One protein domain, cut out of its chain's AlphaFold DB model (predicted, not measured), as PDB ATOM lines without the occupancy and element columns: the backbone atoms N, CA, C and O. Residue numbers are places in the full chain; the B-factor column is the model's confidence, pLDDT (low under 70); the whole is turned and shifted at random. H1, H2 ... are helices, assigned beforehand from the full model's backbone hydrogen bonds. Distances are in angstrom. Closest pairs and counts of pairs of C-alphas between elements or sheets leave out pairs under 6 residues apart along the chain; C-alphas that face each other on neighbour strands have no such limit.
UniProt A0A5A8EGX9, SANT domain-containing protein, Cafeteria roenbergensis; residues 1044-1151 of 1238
ATOM      1  N   PRO A1044      81.278 114.453 163.151       71.06
ATOM      2  CA  PRO A1044      81.540 115.611 162.309       71.06
ATOM      3  C   PRO A1044      81.304 115.263 160.835       71.06
ATOM      4  O   PRO A1044      81.418 114.111 160.405       71.06
ATOM      5  N   LEU A1045      80.901 116.267 160.056       77.19
ATOM      6  CA  LEU A1045      80.601 116.074 158.638       77.19
ATOM      7  C   LEU A1045      81.810 115.495 157.891       77.19
ATOM      8  O   LEU A1045      81.637 114.683 156.986       77.19
ATOM      9  N   ASP A1046      82.999 115.897 158.330       79.12
ATOM     10  CA  ASP A1046      84.290 115.511 157.784       79.12
ATOM     11  C   ASP A1046      84.513 113.994 157.881       79.12
ATOM     12  O   ASP A1046      84.736 113.382 156.843       79.12
ATOM     13  N   GLU A1047      84.290 113.352 159.039       81.81
ATOM     14  CA  GLU A1047      84.393 111.882 159.195       81.81
ATOM     15  C   GLU A1047      83.519 111.122 158.180       81.81
ATOM     16  O   GLU A1047      83.988 110.233 157.475       81.81
ATOM     17  N   VAL A1048      82.242 111.504 158.051       73.56
ATOM     18  CA  VAL A1048      81.291 110.819 157.151       73.56
ATOM     19  C   VAL A1048      81.622 111.053 155.669       73.56
ATOM     20  O   VAL A1048      81.269 110.245 154.804       73.56
ATOM     21  N   MET A1049      82.300 112.158 155.346       76.62
ATOM     22  CA  MET A1049      82.766 112.438 153.987       76.62
ATOM     23  C   MET A1049      84.128 111.800 153.684       76.62
ATOM     24  O   MET A1049      84.335 111.384 152.544       76.62
ATOM     25  N   GLU A1050      85.014 111.668 154.673       79.75
ATOM     26  CA  GLU A1050      86.288 110.946 154.569       79.75
ATOM     27  C   GLU A1050      86.069 109.438 154.398       79.75
ATOM     28  O   GLU A1050      86.640 108.849 153.478       79.75
ATOM     29  N   GLU A1051      85.158 108.825 155.170       78.06
ATOM     30  CA  GLU A1051      84.769 107.407 155.016       78.06
ATOM     31  C   GLU A1051      84.290 107.064 153.595       78.06
ATOM     32  O   GLU A1051      84.429 105.931 153.136       78.06
ATOM     33  N   SER A1052      83.739 108.044 152.872       71.94
ATOM     34  CA  SER A1052      83.237 107.845 151.509       71.94
ATOM     35  C   SER A1052      84.348 107.773 150.447       71.94
ATOM     36  O   SER A1052      84.036 107.532 149.280       71.94
ATOM     37  N   GLY A1053      85.616 108.049 150.794       79.06
ATOM     38  CA  GLY A1053      86.764 108.059 149.867       79.06
ATOM     39  C   GLY A1053      86.655 109.061 148.705       79.06
ATOM     40  O   GLY A1053      87.457 109.037 147.769       79.06
ATOM     41  N   GLY A1054      85.635 109.922 148.728       82.62
ATOM     42  CA  GLY A1054      85.342 110.893 147.682       82.62
ATOM     43  C   GLY A1054      86.140 112.187 147.852       82.62
ATOM     44  O   GLY A1054      86.765 112.412 148.887       82.62
ATOM     45  N   PRO A1055      86.100 113.102 146.866       84.31
ATOM     46  CA  PRO A1055      86.769 114.388 147.011       84.31
ATOM     47  C   PRO A1055      86.159 115.166 148.190       84.31
ATOM     48  O   PRO A1055      84.940 115.344 148.237       84.31
ATOM     49  N   LEU A1056      86.980 115.681 149.107       94.44
ATOM     50  CA  LEU A1056      86.545 116.490 150.257       94.44
ATOM     51  C   LEU A1056      85.631 117.643 149.816       94.44
ATOM     52  O   LEU A1056      86.017 118.440 148.958       94.44
ATOM     53  N   TRP A1057      84.403 117.721 150.339       96.31
ATOM     54  CA  TRP A1057      83.477 118.812 150.009       96.31
ATOM     55  C   TRP A1057      83.908 120.103 150.686       96.31
ATOM     56  O   TRP A1057      84.018 120.172 151.905       96.31
ATOM     57  N   THR A1058      84.102 121.157 149.897       96.44
ATOM     58  CA  THR A1058      84.400 122.470 150.470       96.44
ATOM     59  C   THR A1058      83.140 123.083 151.083       96.44
ATOM     60  O   THR A1058      82.022 122.847 150.617       96.44
ATOM     61  N   ALA A1059      83.308 123.944 152.092       95.69
ATOM     62  CA  ALA A1059      82.193 124.682 152.690       95.69
ATOM     63  C   ALA A1059      81.369 125.452 151.636       95.69
ATOM     64  O   ALA A1059      80.145 125.482 151.704       95.69
ATOM     65  N   SER A1060      82.013 126.015 150.606       96.44
ATOM     66  CA  SER A1060      81.322 126.689 149.501       96.44
ATOM     67  C   SER A1060      80.527 125.731 148.603       96.44
ATOM     68  O   SER A1060      79.408 126.069 148.219       96.44
ATOM     69  N   GLU A1061      81.040 124.534 148.300       97.19
ATOM     70  CA  GLU A1061      80.285 123.505 147.568       97.19
ATOM     71  C   GLU A1061      79.079 123.004 148.379       97.19
ATOM     72  O   GLU A1061      77.989 122.867 147.824       97.19
ATOM     73  N   LEU A1062      79.240 122.800 149.690       97.38
ATOM     74  CA  LEU A1062      78.152 122.450 150.608       97.38
ATOM     75  C   LEU A1062      77.053 123.520 150.622       97.38
ATOM     76  O   LEU A1062      75.872 123.195 150.521       97.38
ATOM     77  N   LEU A1063      77.420 124.800 150.681       97.19
ATOM     78  CA  LEU A1063      76.462 125.909 150.671       97.19
ATOM     79  C   LEU A1063      75.701 126.026 149.349       97.19
ATOM     80  O   LEU A1063      74.476 126.168 149.359       97.19
ATOM     81  N   ILE A1064      76.398 125.899 148.215       97.50
ATOM     82  CA  ILE A1064      75.768 125.855 146.888       97.50
ATOM     83  C   ILE A1064      74.837 124.641 146.787       97.50
ATOM     84  O   ILE A1064      73.709 124.776 146.314       97.50
ATOM     85  N   PHE A1065      75.262 123.469 147.267       98.19
ATOM     86  CA  PHE A1065      74.423 122.276 147.295       98.19
ATOM     87  C   PHE A1065      73.143 122.503 148.111       98.19
ATOM     88  O   PHE A1065      72.056 122.191 147.629       98.19
ATOM     89  N   LEU A1066      73.242 123.080 149.313       98.12
ATOM     90  CA  LEU A1066      72.095 123.347 150.183       98.12
ATOM     91  C   LEU A1066      71.100 124.338 149.555       98.12
ATOM     92  O   LEU A1066      69.902 124.051 149.516       98.12
ATOM     93  N   ASP A1067      71.577 125.464 149.016       97.69
ATOM     94  CA  ASP A1067      70.734 126.462 148.336       97.69
ATOM     95  C   ASP A1067      70.029 125.871 147.105       97.69
ATOM     96  O   ASP A1067      68.801 125.949 146.963       97.69
ATOM     97  N   ARG A1068      70.788 125.190 146.240       98.06
ATOM     98  CA  ARG A1068      70.250 124.584 145.017       98.06
ATOM     99  C   ARG A1068      69.375 123.365 145.301       98.06
ATOM    100  O   ARG A1068      68.447 123.125 144.535       98.06
ATOM    101  N   PHE A1069      69.577 122.640 146.402       98.38
ATOM    102  CA  PHE A1069      68.674 121.567 146.833       98.38
ATOM    103  C   PHE A1069      67.314 122.106 147.299       98.38
ATOM    104  O   PHE A1069      66.281 121.491 147.026       98.38
ATOM    105  N   VAL A1070      67.289 123.257 147.980       97.56
ATOM    106  CA  VAL A1070      66.036 123.921 148.376       97.56
ATOM    107  C   VAL A1070      65.237 124.353 147.136       97.56
ATOM    108  O   VAL A1070      64.028 124.120 147.087       97.56
ATOM    109  N   GLN A1071      65.911 124.898 146.116       97.00
ATOM    110  CA  GLN A1071      65.305 125.308 144.839       97.00
ATOM    111  C   GLN A1071      64.879 124.121 143.950       97.00
ATOM    112  O   GLN A1071      63.760 124.105 143.435       97.00
ATOM    113  N   PHE A1072      65.756 123.125 143.778       97.69
ATOM    114  CA  PHE A1072      65.631 122.016 142.819       97.69
ATOM    115  C   PHE A1072      65.683 120.647 143.531       97.69
ATOM    116  O   PHE A1072      66.627 119.869 143.367       97.69
ATOM    117  N   PRO A1073      64.683 120.327 144.373       97.62
ATOM    118  CA  PRO A1073      64.721 119.162 145.247       97.62
ATOM    119  C   PRO A1073      64.742 117.850 144.458       97.62
ATOM    120  O   PRO A1073      63.737 117.469 143.857       97.62
ATOM    121  N   LYS A1074      65.851 117.108 144.591       96.56
ATOM    122  CA  LYS A1074      66.184 115.842 143.901       96.56
ATOM    123  C   LYS A1074      66.623 115.948 142.433       96.56
ATOM    124  O   LYS A1074      66.978 114.920 141.864       96.56
ATOM    125  N   ASP A1075      66.690 117.137 141.837       98.06
ATOM    126  CA  ASP A1075      67.241 117.301 140.484       98.06
ATOM    127  C   ASP A1075      68.777 117.366 140.543       98.06
ATOM    128  O   ASP A1075      69.398 118.392 140.262       98.06
ATOM    129  N   PHE A1076      69.415 116.263 140.942       98.38
ATOM    130  CA  PHE A1076      70.855 116.219 141.225       98.38
ATOM    131  C   PHE A1076      71.731 116.578 140.017       98.38
ATOM    132  O   PHE A1076      72.772 117.200 140.197       98.38
ATOM    133  N   ASN A1077      71.275 116.299 138.789       98.06
ATOM    134  CA  ASN A1077      71.920 116.775 137.555       98.06
ATOM    135  C   ASN A1077      71.961 118.311 137.476       98.06
ATOM    136  O   ASN A1077      72.959 118.891 137.059       98.06
ATOM    137  N   ARG A1078      70.879 118.980 137.898       98.38
ATOM    138  CA  ARG A1078      70.773 120.444 137.893       98.38
ATOM    139  C   ARG A1078      71.576 121.068 139.030       98.38
ATOM    140  O   ARG A1078      72.174 122.113 138.823       98.38
ATOM    141  N   ILE A1079      71.626 120.423 140.197       98.38
ATOM    142  CA  ILE A1079      72.475 120.847 141.322       98.38
ATOM    143  C   ILE A1079      73.961 120.717 140.949       98.38
ATOM    144  O   ILE A1079      74.715 121.671 141.129       98.38
ATOM    145  N   ALA A1080      74.364 119.589 140.354       98.25
ATOM    146  CA  ALA A1080      75.730 119.346 139.889       98.25
ATOM    147  C   ALA A1080      76.207 120.385 138.858       98.25
ATOM    148  O   ALA A1080      77.359 120.801 138.900       98.25
ATOM    149  N   ALA A1081      75.320 120.896 137.995       98.06
ATOM    150  CA  ALA A1081      75.662 121.963 137.050       98.06
ATOM    151  C   ALA A1081      76.125 123.280 137.721       98.06
ATOM    152  O   ALA A1081      76.829 124.064 137.090       98.06
ATOM    153  N   PHE A1082      75.781 123.518 138.995       98.12
ATOM    154  CA  PHE A1082      76.289 124.657 139.777       98.12
ATOM    155  C   PHE A1082      77.593 124.351 140.538       98.12
ATOM    156  O   PHE A1082      78.182 125.254 141.131       98.12
ATOM    157  N   LEU A1083      78.053 123.097 140.543       97.69
ATOM    158  CA  LEU A1083      79.182 122.614 141.336       97.69
ATOM    159  C   LEU A1083      80.318 122.164 140.410       97.69
ATOM    160  O   LEU A1083      80.368 121.024 139.961       97.69
ATOM    161  N   ARG A1084      81.273 123.064 140.145       96.19
ATOM    162  CA  ARG A1084      82.318 122.908 139.109       96.19
ATOM    163  C   ARG A1084      83.131 121.601 139.168       96.19
ATOM    164  O   ARG A1084      83.705 121.215 138.154       96.19
ATOM    165  N   ARG A1085      83.224 120.946 140.332       96.44
ATOM    166  CA  ARG A1085      83.985 119.701 140.544       96.44
ATOM    167  C   ARG A1085      83.121 118.499 140.952       96.44
ATOM    168  O   ARG A1085      83.681 117.456 141.267       96.44
ATOM    169  N   ARG A1086      81.786 118.620 140.945       97.75
ATOM    170  CA  ARG A1086      80.862 117.575 141.413       97.75
ATOM    171  C   ARG A1086      79.952 117.095 140.303       97.75
ATOM    172  O   ARG A1086      79.373 117.881 139.562       97.75
ATOM    173  N   ARG A1087      79.785 115.783 140.221       97.88
ATOM    174  CA  ARG A1087      78.822 115.120 139.348       97.88
ATOM    175  C   ARG A1087      77.533 114.835 140.125       97.88
ATOM    176  O   ARG A1087      77.468 114.922 141.352       97.88
ATOM    177  N   ALA A1088      76.484 114.470 139.395       98.12
ATOM    178  CA  ALA A1088      75.216 114.049 139.981       98.12
ATOM    179  C   ALA A1088      75.327 112.905 141.018       98.12
ATOM    180  O   ALA A1088      74.685 113.045 142.059       98.12
ATOM    181  N   PRO A1089      76.122 111.823 140.825       97.44
ATOM    182  CA  PRO A1089      76.317 110.803 141.863       97.44
ATOM    183  C   PRO A1089      76.890 111.367 143.170       97.44
ATOM    184  O   PRO A1089      76.373 111.030 144.232       97.44
ATOM    185  N   ASP A1090      77.854 112.291 143.118       97.44
ATOM    186  CA  ASP A1090      78.416 112.923 144.322       97.44
ATOM    187  C   ASP A1090      77.321 113.678 145.093       97.44
ATOM    188  O   ASP A1090      77.185 113.548 146.308       97.44
ATOM    189  N   CYS A1091      76.483 114.425 144.365       97.94
ATOM    190  CA  CYS A1091      75.332 115.142 144.917       97.94
ATOM    191  C   CYS A1091      74.289 114.194 145.543       97.94
ATOM    192  O   CYS A1091      73.618 114.563 146.509       97.94
ATOM    193  N   VAL A1092      74.141 112.976 145.009       97.62
ATOM    194  CA  VAL A1092      73.282 111.925 145.576       97.62
ATOM    195  C   VAL A1092      73.897 111.355 146.856       97.62
ATOM    196  O   VAL A1092      73.190 111.262 147.861       97.62
ATOM    197  N   GLY A1093      75.192 111.026 146.855       96.62
ATOM    198  CA  GLY A1093      75.912 110.550 148.042       96.62
ATOM    199  C   GLY A1093      75.818 111.553 149.191       96.62
ATOM    200  O   GLY A1093      75.317 111.223 150.269       96.62
ATOM    201  N   LEU A1094      76.152 112.818 148.915       97.19
ATOM    202  CA  LEU A1094      76.029 113.908 149.879       97.19
ATOM    203  C   LEU A1094      74.588 114.069 150.386       97.19
ATOM    204  O   LEU A1094      74.373 114.189 151.591       97.19
ATOM    205  N   TYR A1095      73.581 114.027 149.502       97.62
ATOM    206  CA  TYR A1095      72.179 114.078 149.926       97.62
ATOM    207  C   TYR A1095      71.856 112.992 150.953       97.62
ATOM    208  O   TYR A1095      71.210 113.282 151.961       97.62
ATOM    209  N   TYR A1096      72.279 111.748 150.718       97.06
ATOM    210  CA  TYR A1096      71.974 110.649 151.628       97.06
ATOM    211  C   TYR A1096      72.713 110.754 152.967       97.06
ATOM    212  O   TYR A1096      72.078 110.462 153.984       97.06
ATOM    213  N   ALA A1097      73.948 111.264 152.980       96.44
ATOM    214  CA  ALA A1097      74.689 111.583 154.201       96.44
ATOM    215  C   ALA A1097      74.010 112.701 155.023       96.44
ATOM    216  O   ALA A1097      73.747 112.538 156.215       96.44
ATOM    217  N   ILE A1098      73.646 113.830 154.396       97.25
ATOM    218  CA  ILE A1098      73.250 115.045 155.139       97.25
ATOM    219  C   ILE A1098      71.735 115.235 155.321       97.25
ATOM    220  O   ILE A1098      71.321 116.046 156.153       97.25
ATOM    221  N   LYS A1099      70.870 114.505 154.591       97.38
ATOM    222  CA  LYS A1099      69.396 114.702 154.600       97.38
ATOM    223  C   LYS A1099      68.754 114.677 155.991       97.38
ATOM    224  O   LYS A1099      67.714 115.319 156.173       97.38
ATOM    225  N   HIS A1100      69.330 113.923 156.930       97.12
ATOM    226  CA  HIS A1100      68.852 113.816 158.308       97.12
ATOM    227  C   HIS A1100      69.448 114.922 159.187       97.12
ATOM    228  O   HIS A1100      68.668 115.688 159.749       97.12
ATOM    229  N   ARG A1101      70.782 115.082 159.211       96.56
ATOM    230  CA  ARG A1101      71.495 116.097 160.016       96.56
ATOM    231  C   ARG A1101      71.052 117.533 159.688       96.56
ATOM    232  O   ARG A1101      70.533 118.237 160.548       96.56
ATOM    233  N   ALA A1102      71.078 117.926 158.412       96.75
ATOM    234  CA  ALA A1102      70.577 119.237 157.972       96.75
ATOM    235  C   ALA A1102      69.041 119.380 158.067       96.75
ATOM    236  O   ALA A1102      68.496 120.474 157.929       96.75
ATOM    237  N   GLN A1103      68.313 118.273 158.262       97.25
ATOM    238  CA  GLN A1103      66.856 118.172 158.131       97.25
ATOM    239  C   GLN A1103      66.315 118.753 156.807       97.25
ATOM    240  O   GLN A1103      65.313 119.475 156.797       97.25
ATOM    241  N   LEU A1104      66.923 118.407 155.664       97.56
ATOM    242  CA  LEU A1104      66.578 118.969 154.343       97.56
ATOM    243  C   LEU A1104      65.076 118.888 153.998       97.56
ATOM    244  O   LEU A1104      64.527 119.763 153.328       97.56
ATOM    245  N   LYS A1105      64.372 117.859 154.494       97.31
ATOM    246  CA  LYS A1105      62.910 117.719 154.348       97.31
ATOM    247  C   LYS A1105      62.130 118.859 155.022       97.31
ATOM    248  O   LYS A1105      61.093 119.264 154.501       97.31
ATOM    249  N   ASN A1106      62.606 119.370 156.157       97.50
ATOM    250  CA  ASN A1106      61.977 120.465 156.895       97.50
ATOM    251  C   ASN A1106      62.256 121.815 156.222       97.50
ATOM    252  O   ASN A1106      61.315 122.583 156.018       97.50
ATOM    253  N   ALA A1107      63.492 122.055 155.773       97.25
ATOM    254  CA  ALA A1107      63.833 123.227 154.963       97.25
ATOM    255  C   ALA A1107      62.987 123.296 153.678       97.25
ATOM    256  O   ALA A1107      62.353 124.313 153.401       97.25
ATOM    257  N   LEU A1108      62.849 122.176 152.956       97.69
ATOM    258  CA  LEU A1108      62.017 122.101 151.752       97.69
ATOM    259  C   LEU A1108      60.518 122.331 152.033       97.69
ATOM    260  O   LEU A1108      59.821 122.945 151.222       97.69
ATOM    261  N   ARG A1109      60.000 121.855 153.176       97.50
ATOM    262  CA  ARG A1109      58.622 122.144 153.618       97.50
ATOM    263  C   ARG A1109      58.425 123.639 153.880       97.50
ATOM    264  O   ARG A1109      57.435 124.186 153.401       97.50
ATOM    265  N   ARG A1110      59.367 124.290 154.574       96.75
ATOM    266  CA  ARG A1110      59.351 125.743 154.821       96.75
ATOM    267  C   ARG A1110      59.397 126.518 153.506       96.75
ATOM    268  O   ARG A1110      58.476 127.281 153.240       96.75
ATOM    269  N   TYR A1111      60.366 126.247 152.632       97.12
ATOM    270  CA  TYR A1111      60.493 126.914 151.330       97.12
ATOM    271  C   TYR A1111      59.198 126.860 150.505       97.12
ATOM    272  O   TYR A1111      58.682 127.882 150.056       97.12
ATOM    273  N   ARG A1112      58.592 125.670 150.394       96.62
ATOM    274  CA  ARG A1112      57.308 125.483 149.698       96.62
ATOM    275  C   ARG A1112      56.140 126.200 150.382       96.62
ATOM    276  O   ARG A1112      55.219 126.625 149.689       96.62
ATOM    277  N   ALA A1113      56.148 126.329 151.709       96.44
ATOM    278  CA  ALA A1113      55.149 127.114 152.432       96.44
ATOM    279  C   ALA A1113      55.299 128.617 152.142       96.44
ATOM    280  O   ALA A1113      54.300 129.269 151.847       96.44
ATOM    281  N   HIS A1114      56.524 129.146 152.127       95.12
ATOM    282  CA  HIS A1114      56.787 130.555 151.827       95.12
ATOM    283  C   HIS A1114      56.450 130.920 150.372       95.12
ATOM    284  O   HIS A1114      55.714 131.882 150.155       95.12
ATOM    285  N   ILE A1115      56.806 130.075 149.391       94.56
ATOM    286  CA  ILE A1115      56.353 130.232 147.991       94.56
ATOM    287  C   ILE A1115      54.820 130.315 147.904       94.56
ATOM    288  O   ILE A1115      54.284 131.188 147.223       94.56
ATOM    289  N   ARG A1116      54.089 129.442 148.616       94.94
ATOM    290  CA  ARG A1116      52.611 129.467 148.639       94.94
ATOM    291  C   ARG A1116      52.053 130.740 149.273       94.94
ATOM    292  O   ARG A1116      51.049 131.255 148.790       94.94
ATOM    293  N   LYS A1117      52.701 131.247 150.321       94.88
ATOM    294  CA  LYS A1117      52.348 132.514 150.974       94.88
ATOM    295  C   LYS A1117      52.768 133.757 150.179       94.88
ATOM    296  O   LYS A1117      52.358 134.854 150.538       94.88
ATOM    297  N   ARG A1118      53.563 133.600 149.109       90.50
ATOM    298  CA  ARG A1118      54.280 134.684 148.404       90.50
ATOM    299  C   ARG A1118      55.236 135.471 149.310       90.50
ATOM    300  O   ARG A1118      55.643 136.577 148.970       90.50
ATOM    301  N   GLU A1119      55.615 134.886 150.440       89.31
ATOM    302  CA  GLU A1119      56.695 135.385 151.279       89.31
ATOM    303  C   GLU A1119      58.005 135.001 150.588       89.31
ATOM    304  O   GLU A1119      58.302 133.817 150.417       89.31
ATOM    305  N   SER A1120      58.795 135.988 150.173       82.06
ATOM    306  CA  SER A1120      60.125 135.764 149.611       82.06
ATOM    307  C   SER A1120      61.127 135.443 150.723       82.06
ATOM    308  O   SER A1120      62.040 136.223 150.988       82.06
ATOM    309  N   LEU A1121      60.972 134.293 151.392       83.38
ATOM    310  CA  LEU A1121      62.135 133.698 152.044       83.38
ATOM    311  C   LEU A1121      63.095 133.249 150.952       83.38
ATOM    312  O   LEU A1121      62.760 132.389 150.131       83.38
ATOM    313  N   SER A1122      64.292 133.818 150.979       92.75
ATOM    314  CA  SER A1122      65.380 133.344 150.152       92.75
ATOM    315  C   SER A1122      65.693 131.889 150.478       92.75
ATOM    316  O   SER A1122      65.659 131.447 151.634       92.75
ATOM    317  N   SER A1123      66.005 131.121 149.436       94.62
ATOM    318  CA  SER A1123      66.565 129.782 149.608       94.62
ATOM    319  C   SER A1123      67.875 129.852 150.396       94.62
ATOM    320  O   SER A1123      68.103 128.981 151.231       94.62
ATOM    321  N   LEU A1124      68.640 130.943 150.244       94.94
ATOM    322  CA  LEU A1124      69.848 131.257 151.007       94.94
ATOM    323  C   LEU A1124      69.619 131.252 152.522       94.94
ATOM    324  O   LEU A1124      70.396 130.628 153.239       94.94
ATOM    325  N   ARG A1125      68.538 131.856 153.037       95.62
ATOM    326  CA  ARG A1125      68.253 131.842 154.485       95.62
ATOM    327  C   ARG A1125      67.972 130.432 155.016       95.62
ATOM    328  O   ARG A1125      68.380 130.100 156.127       95.62
ATOM    329  N   LEU A1126      67.296 129.592 154.231       96.50
ATOM    330  CA  LEU A1126      67.047 128.190 154.592       96.50
ATOM    331  C   LEU A1126      68.299 127.318 154.413       96.50
ATOM    332  O   LEU A1126      68.513 126.399 155.202       96.50
ATOM    333  N   ALA A1127      69.146 127.627 153.431       96.69
ATOM    334  CA  ALA A1127      70.456 127.013 153.254       96.69
ATOM    335  C   ALA A1127      71.397 127.361 154.416       96.69
ATOM    336  O   ALA A1127      72.080 126.473 154.912       96.69
ATOM    337  N   ALA A1128      71.365 128.600 154.916       96.31
ATOM    338  CA  ALA A1128      72.115 129.033 156.094       96.31
ATOM    339  C   ALA A1128      71.691 128.280 157.362       96.31
ATOM    340  O   ALA A1128      72.544 127.798 158.103       96.31
ATOM    341  N   GLU A1129      70.383 128.096 157.581       96.69
ATOM    342  CA  GLU A1129      69.887 127.267 158.688       96.69
ATOM    343  C   GLU A1129      70.327 125.798 158.548       96.69
ATOM    344  O   GLU A1129      70.679 125.159 159.539       96.69
ATOM    345  N   CYS A1130      70.345 125.256 157.325       97.25
ATOM    346  CA  CYS A1130      70.857 123.908 157.071       97.25
ATOM    347  C   CYS A1130      72.370 123.806 157.310       97.25
ATOM    348  O   CYS A1130      72.816 122.823 157.890       97.25
ATOM    349  N   ALA A1131      73.148 124.809 156.895       96.75
ATOM    350  CA  ALA A1131      74.601 124.843 157.037       96.75
ATOM    351  C   ALA A1131      75.026 124.913 158.507       96.75
ATOM    352  O   ALA A1131      75.858 124.118 158.940       96.75
ATOM    353  N   ALA A1132      74.369 125.774 159.293       96.44
ATOM    354  CA  ALA A1132      74.588 125.880 160.733       96.44
ATOM    355  C   ALA A1132      74.371 124.539 161.462       96.44
ATOM    356  O   ALA A1132      75.120 124.200 162.371       96.44
ATOM    357  N   ARG A1133      73.393 123.732 161.022       96.56
ATOM    358  CA  ARG A1133      73.122 122.384 161.563       96.56
ATOM    359  C   ARG A1133      74.127 121.314 161.137       96.56
ATOM    360  O   ARG A1133      74.110 120.224 161.692       96.56
ATOM    361  N   LEU A1134      74.958 121.597 160.140       96.19
ATOM    362  CA  LEU A1134      76.061 120.734 159.715       96.19
ATOM    363  C   LEU A1134      77.415 121.202 160.272       96.19
ATOM    364  O   LEU A1134      78.436 120.644 159.891       96.19
ATOM    365  N   GLY A1135      77.440 122.251 161.102       96.38
ATOM    366  CA  GLY A1135      78.680 122.895 161.543       96.38
ATOM    367  C   GLY A1135      79.425 123.653 160.434       96.38
ATOM    368  O   GLY A1135      80.526 124.142 160.664       96.38
ATOM    369  N   VAL A1136      78.842 123.783 159.236       95.94
ATOM    370  CA  VAL A1136      79.496 124.431 158.092       95.94
ATOM    371  C   VAL A1136      79.469 125.949 158.300       95.94
ATOM    372  O   VAL A1136      78.376 126.526 158.366       95.94
ATOM    373  N   PRO A1137      80.630 126.629 158.373       94.38
ATOM    374  CA  PRO A1137      80.672 128.071 158.570       94.38
ATOM    375  C   PRO A1137      80.058 128.779 157.360       94.38
ATOM    376  O   PRO A1137      80.542 128.658 156.234       94.38
ATOM    377  N   PHE A1138      78.986 129.536 157.590       92.75
ATOM    378  CA  PHE A1138      78.357 130.349 156.553       92.75
ATOM    379  C   PHE A1138      79.140 131.664 156.395       92.75
ATOM    380  O   PHE A1138      79.196 132.438 157.355       92.75
ATOM    381  N   PRO A1139      79.732 131.974 155.223       90.06
ATOM    382  CA  PRO A1139      80.417 133.240 155.014       90.06
ATOM    383  C   PRO A1139      79.433 134.395 155.198       90.06
ATOM    384  O   PRO A1139      78.461 134.517 154.452       90.06
ATOM    385  N   SER A1140      79.694 135.279 156.160       81.88
ATOM    386  CA  SER A1140      78.854 136.457 156.426       81.88
ATOM    387  C   SER A1140      78.644 137.320 155.173       81.88
ATOM    388  O   SER A1140      77.554 137.847 154.966       81.88
ATOM    389  N   ALA A1141      79.637 137.365 154.278       80.94
ATOM    390  CA  ALA A1141      79.552 137.992 152.959       80.94
ATOM    391  C   ALA A1141      78.360 137.511 152.100       80.94
ATOM    392  O   ALA A1141      77.787 138.309 151.364       80.94
ATOM    393  N   TRP A1142      77.947 136.241 152.207       79.94
ATOM    394  CA  TRP A1142      76.802 135.704 151.458       79.94
ATOM    395  C   TRP A1142      75.452 136.177 152.022       79.94
ATOM    396  O   TRP A1142      74.527 136.409 151.251       79.94
ATOM    397  N   LEU A1143      75.339 136.378 153.344       75.94
ATOM    398  CA  LEU A1143      74.153 137.013 153.946       75.94
ATOM    399  C   LEU A1143      74.110 138.514 153.625       75.94
ATOM    400  O   LEU A1143      73.042 139.075 153.389       75.94
ATOM    401  N   LEU A1144      75.279 139.160 153.612       76.12
ATOM    402  CA  LEU A1144      75.401 140.593 153.358       76.12
ATOM    403  C   LEU A1144      75.134 140.967 151.897       76.12
ATOM    404  O   LEU A1144      74.578 142.033 151.674       76.12
ATOM    405  N   GLY A1145      75.457 140.113 150.920       70.69
ATOM    406  CA  GLY A1145      75.116 140.360 149.512       70.69
ATOM    407  C   GLY A1145      73.606 140.501 149.282       70.69
ATOM    408  O   GLY A1145      73.159 141.457 148.656       70.69
ATOM    409  N   GLU A1146      72.804 139.611 149.872       55.28
ATOM    410  CA  GLU A1146      71.339 139.663 149.759       55.28
ATOM    411  C   GLU A1146      70.730 140.824 150.567       55.28
ATOM    412  O   GLU A1146      69.780 141.471 150.122       55.28
ATOM    413  N   ALA A1147      71.305 141.156 151.728       54.06
ATOM    414  CA  ALA A1147      70.921 142.357 152.470       54.06
ATOM    415  C   ALA A1147      71.297 143.654 151.725       54.06
ATOM    416  O   ALA A1147      70.551 144.635 151.799       54.06
ATOM    417  N   ALA A1148      72.414 143.667 150.988       51.16
ATOM    418  CA  ALA A1148      72.847 144.793 150.167       51.16
ATOM    419  C   ALA A1148      71.885 145.033 148.996       51.16
ATOM    420  O   ALA A1148      71.426 146.158 148.838       51.16
ATOM    421  N   ASP A1149      71.476 144.003 148.251       41.03
ATOM    422  CA  ASP A1149      70.507 144.168 147.152       41.03
ATOM    423  C   ASP A1149      69.138 144.696 147.636       41.03
ATOM    424  O   ASP A1149      68.494 145.494 146.951       41.03
ATOM    425  N   VAL A1150      68.702 144.330 148.848       43.56
ATOM    426  CA  VAL A1150      67.456 144.856 149.442       43.56
ATOM    427  C   VAL A1150      67.618 146.289 149.974       43.56
ATOM    428  O   VAL A1150      66.667 147.071 149.918       43.56
ATOM    429  N   THR A1151      68.801 146.672 150.467       41.84
ATOM    430  CA  THR A1151      69.044 148.017 151.032       41.84
ATOM    431  C   THR A1151      69.477 149.052 149.993       41.84
ATOM    432  O   THR A1151      69.081 150.212 150.104       41.84
TER     433      THR A1151
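This is residues 1044 to 1151 of the 1238 residues of the protein "SANT domain-containing protein" of Cafeteria roenbergensis (UniProt A0A5A8EGX9). Helix H2 runs through the middle of an elongated body; H6 crosses it on one side and pairs with H5 as a helical hairpin, while on another side small H3 packs between one part of H2 and H4, which stands nearly at right angles to H2. The two end helices, H1 near H4 and H7 near H6, lie farthest out and touch no other helix. The printed part has 108 residues with seven named helices, H1 to H7 in chain order, and no named strand, an all-helix class. It is compact, with a radius of gyration of the C-alphas of 13.7 A, and spans 42 by 27 by 24 A.

H1, residues 1045 to 1050, is close to but not clearly touching H4, residues 1088 to 1098; their closest C-alphas, of Val 1048 and Ala 1097, are 7.3 A apart. H2, residues 1059 to 1071, is the hub, touching three helices. With residues 1065 to 1069 alone it only just touches H3, residues 1076 to 1080, with 3 pairs of C-alphas within 8 A, the closest those of Arg 1068 and Ile 1079 at 5.7 A. H3 touches H4, the closest C-alphas being those of Asn 1077 and Ala 1088 at 4.9 A. H2 and H4 are close but not clearly touching, about perpendicular at 87 degrees, with the C-alphas of Phe 1065 and Cys 1091 closest at 7.6 A. With residue 1070 alone H2 touches H5, residues 1104 to 1117; the C-alphas of Val 1070 and Leu 1108 are closest at 5.6 A. H2 touches H6, residues 1123 to 1132, at a steep tilt of 47 degrees, opposite ways, the C-alphas of Asp 1067 and Ala 1127 being closest at 5.0 A. H5 and H6 are a hairpin at a shallow tilt of 27 degrees, with the C-alphas of Ala 1107 and Leu 1126 closest at 5.9 A. H7, residues 1140 to 1151, is close to but not clearly touching H6, the closest C-alphas being those of Leu 1124 and Leu 1143 at 7.8 A. In H1 to H6 every O i to N i+4 pair is within hydrogen-bond range; in H7 it is 7 of 8.

H1 begins at C-alpha 1045 (80.601, 116.074, 158.638). H2 is 18.6 A long from C-alpha 1059 (82.193, 124.682, 152.690), H4 15.3 A, H5 19.9 A and H6 14.3 A. H7, 16.1 A long, ends at C-alpha 1151 (69.044, 148.017, 151.032).

The C-alphas of Glu 1051 and Thr 1151 are the two farthest apart, at 43.7 A. The printed part has no cut and no long link. The mean pLDDT of the printed part is 90.5; residues 1146 to 1151 are under 70.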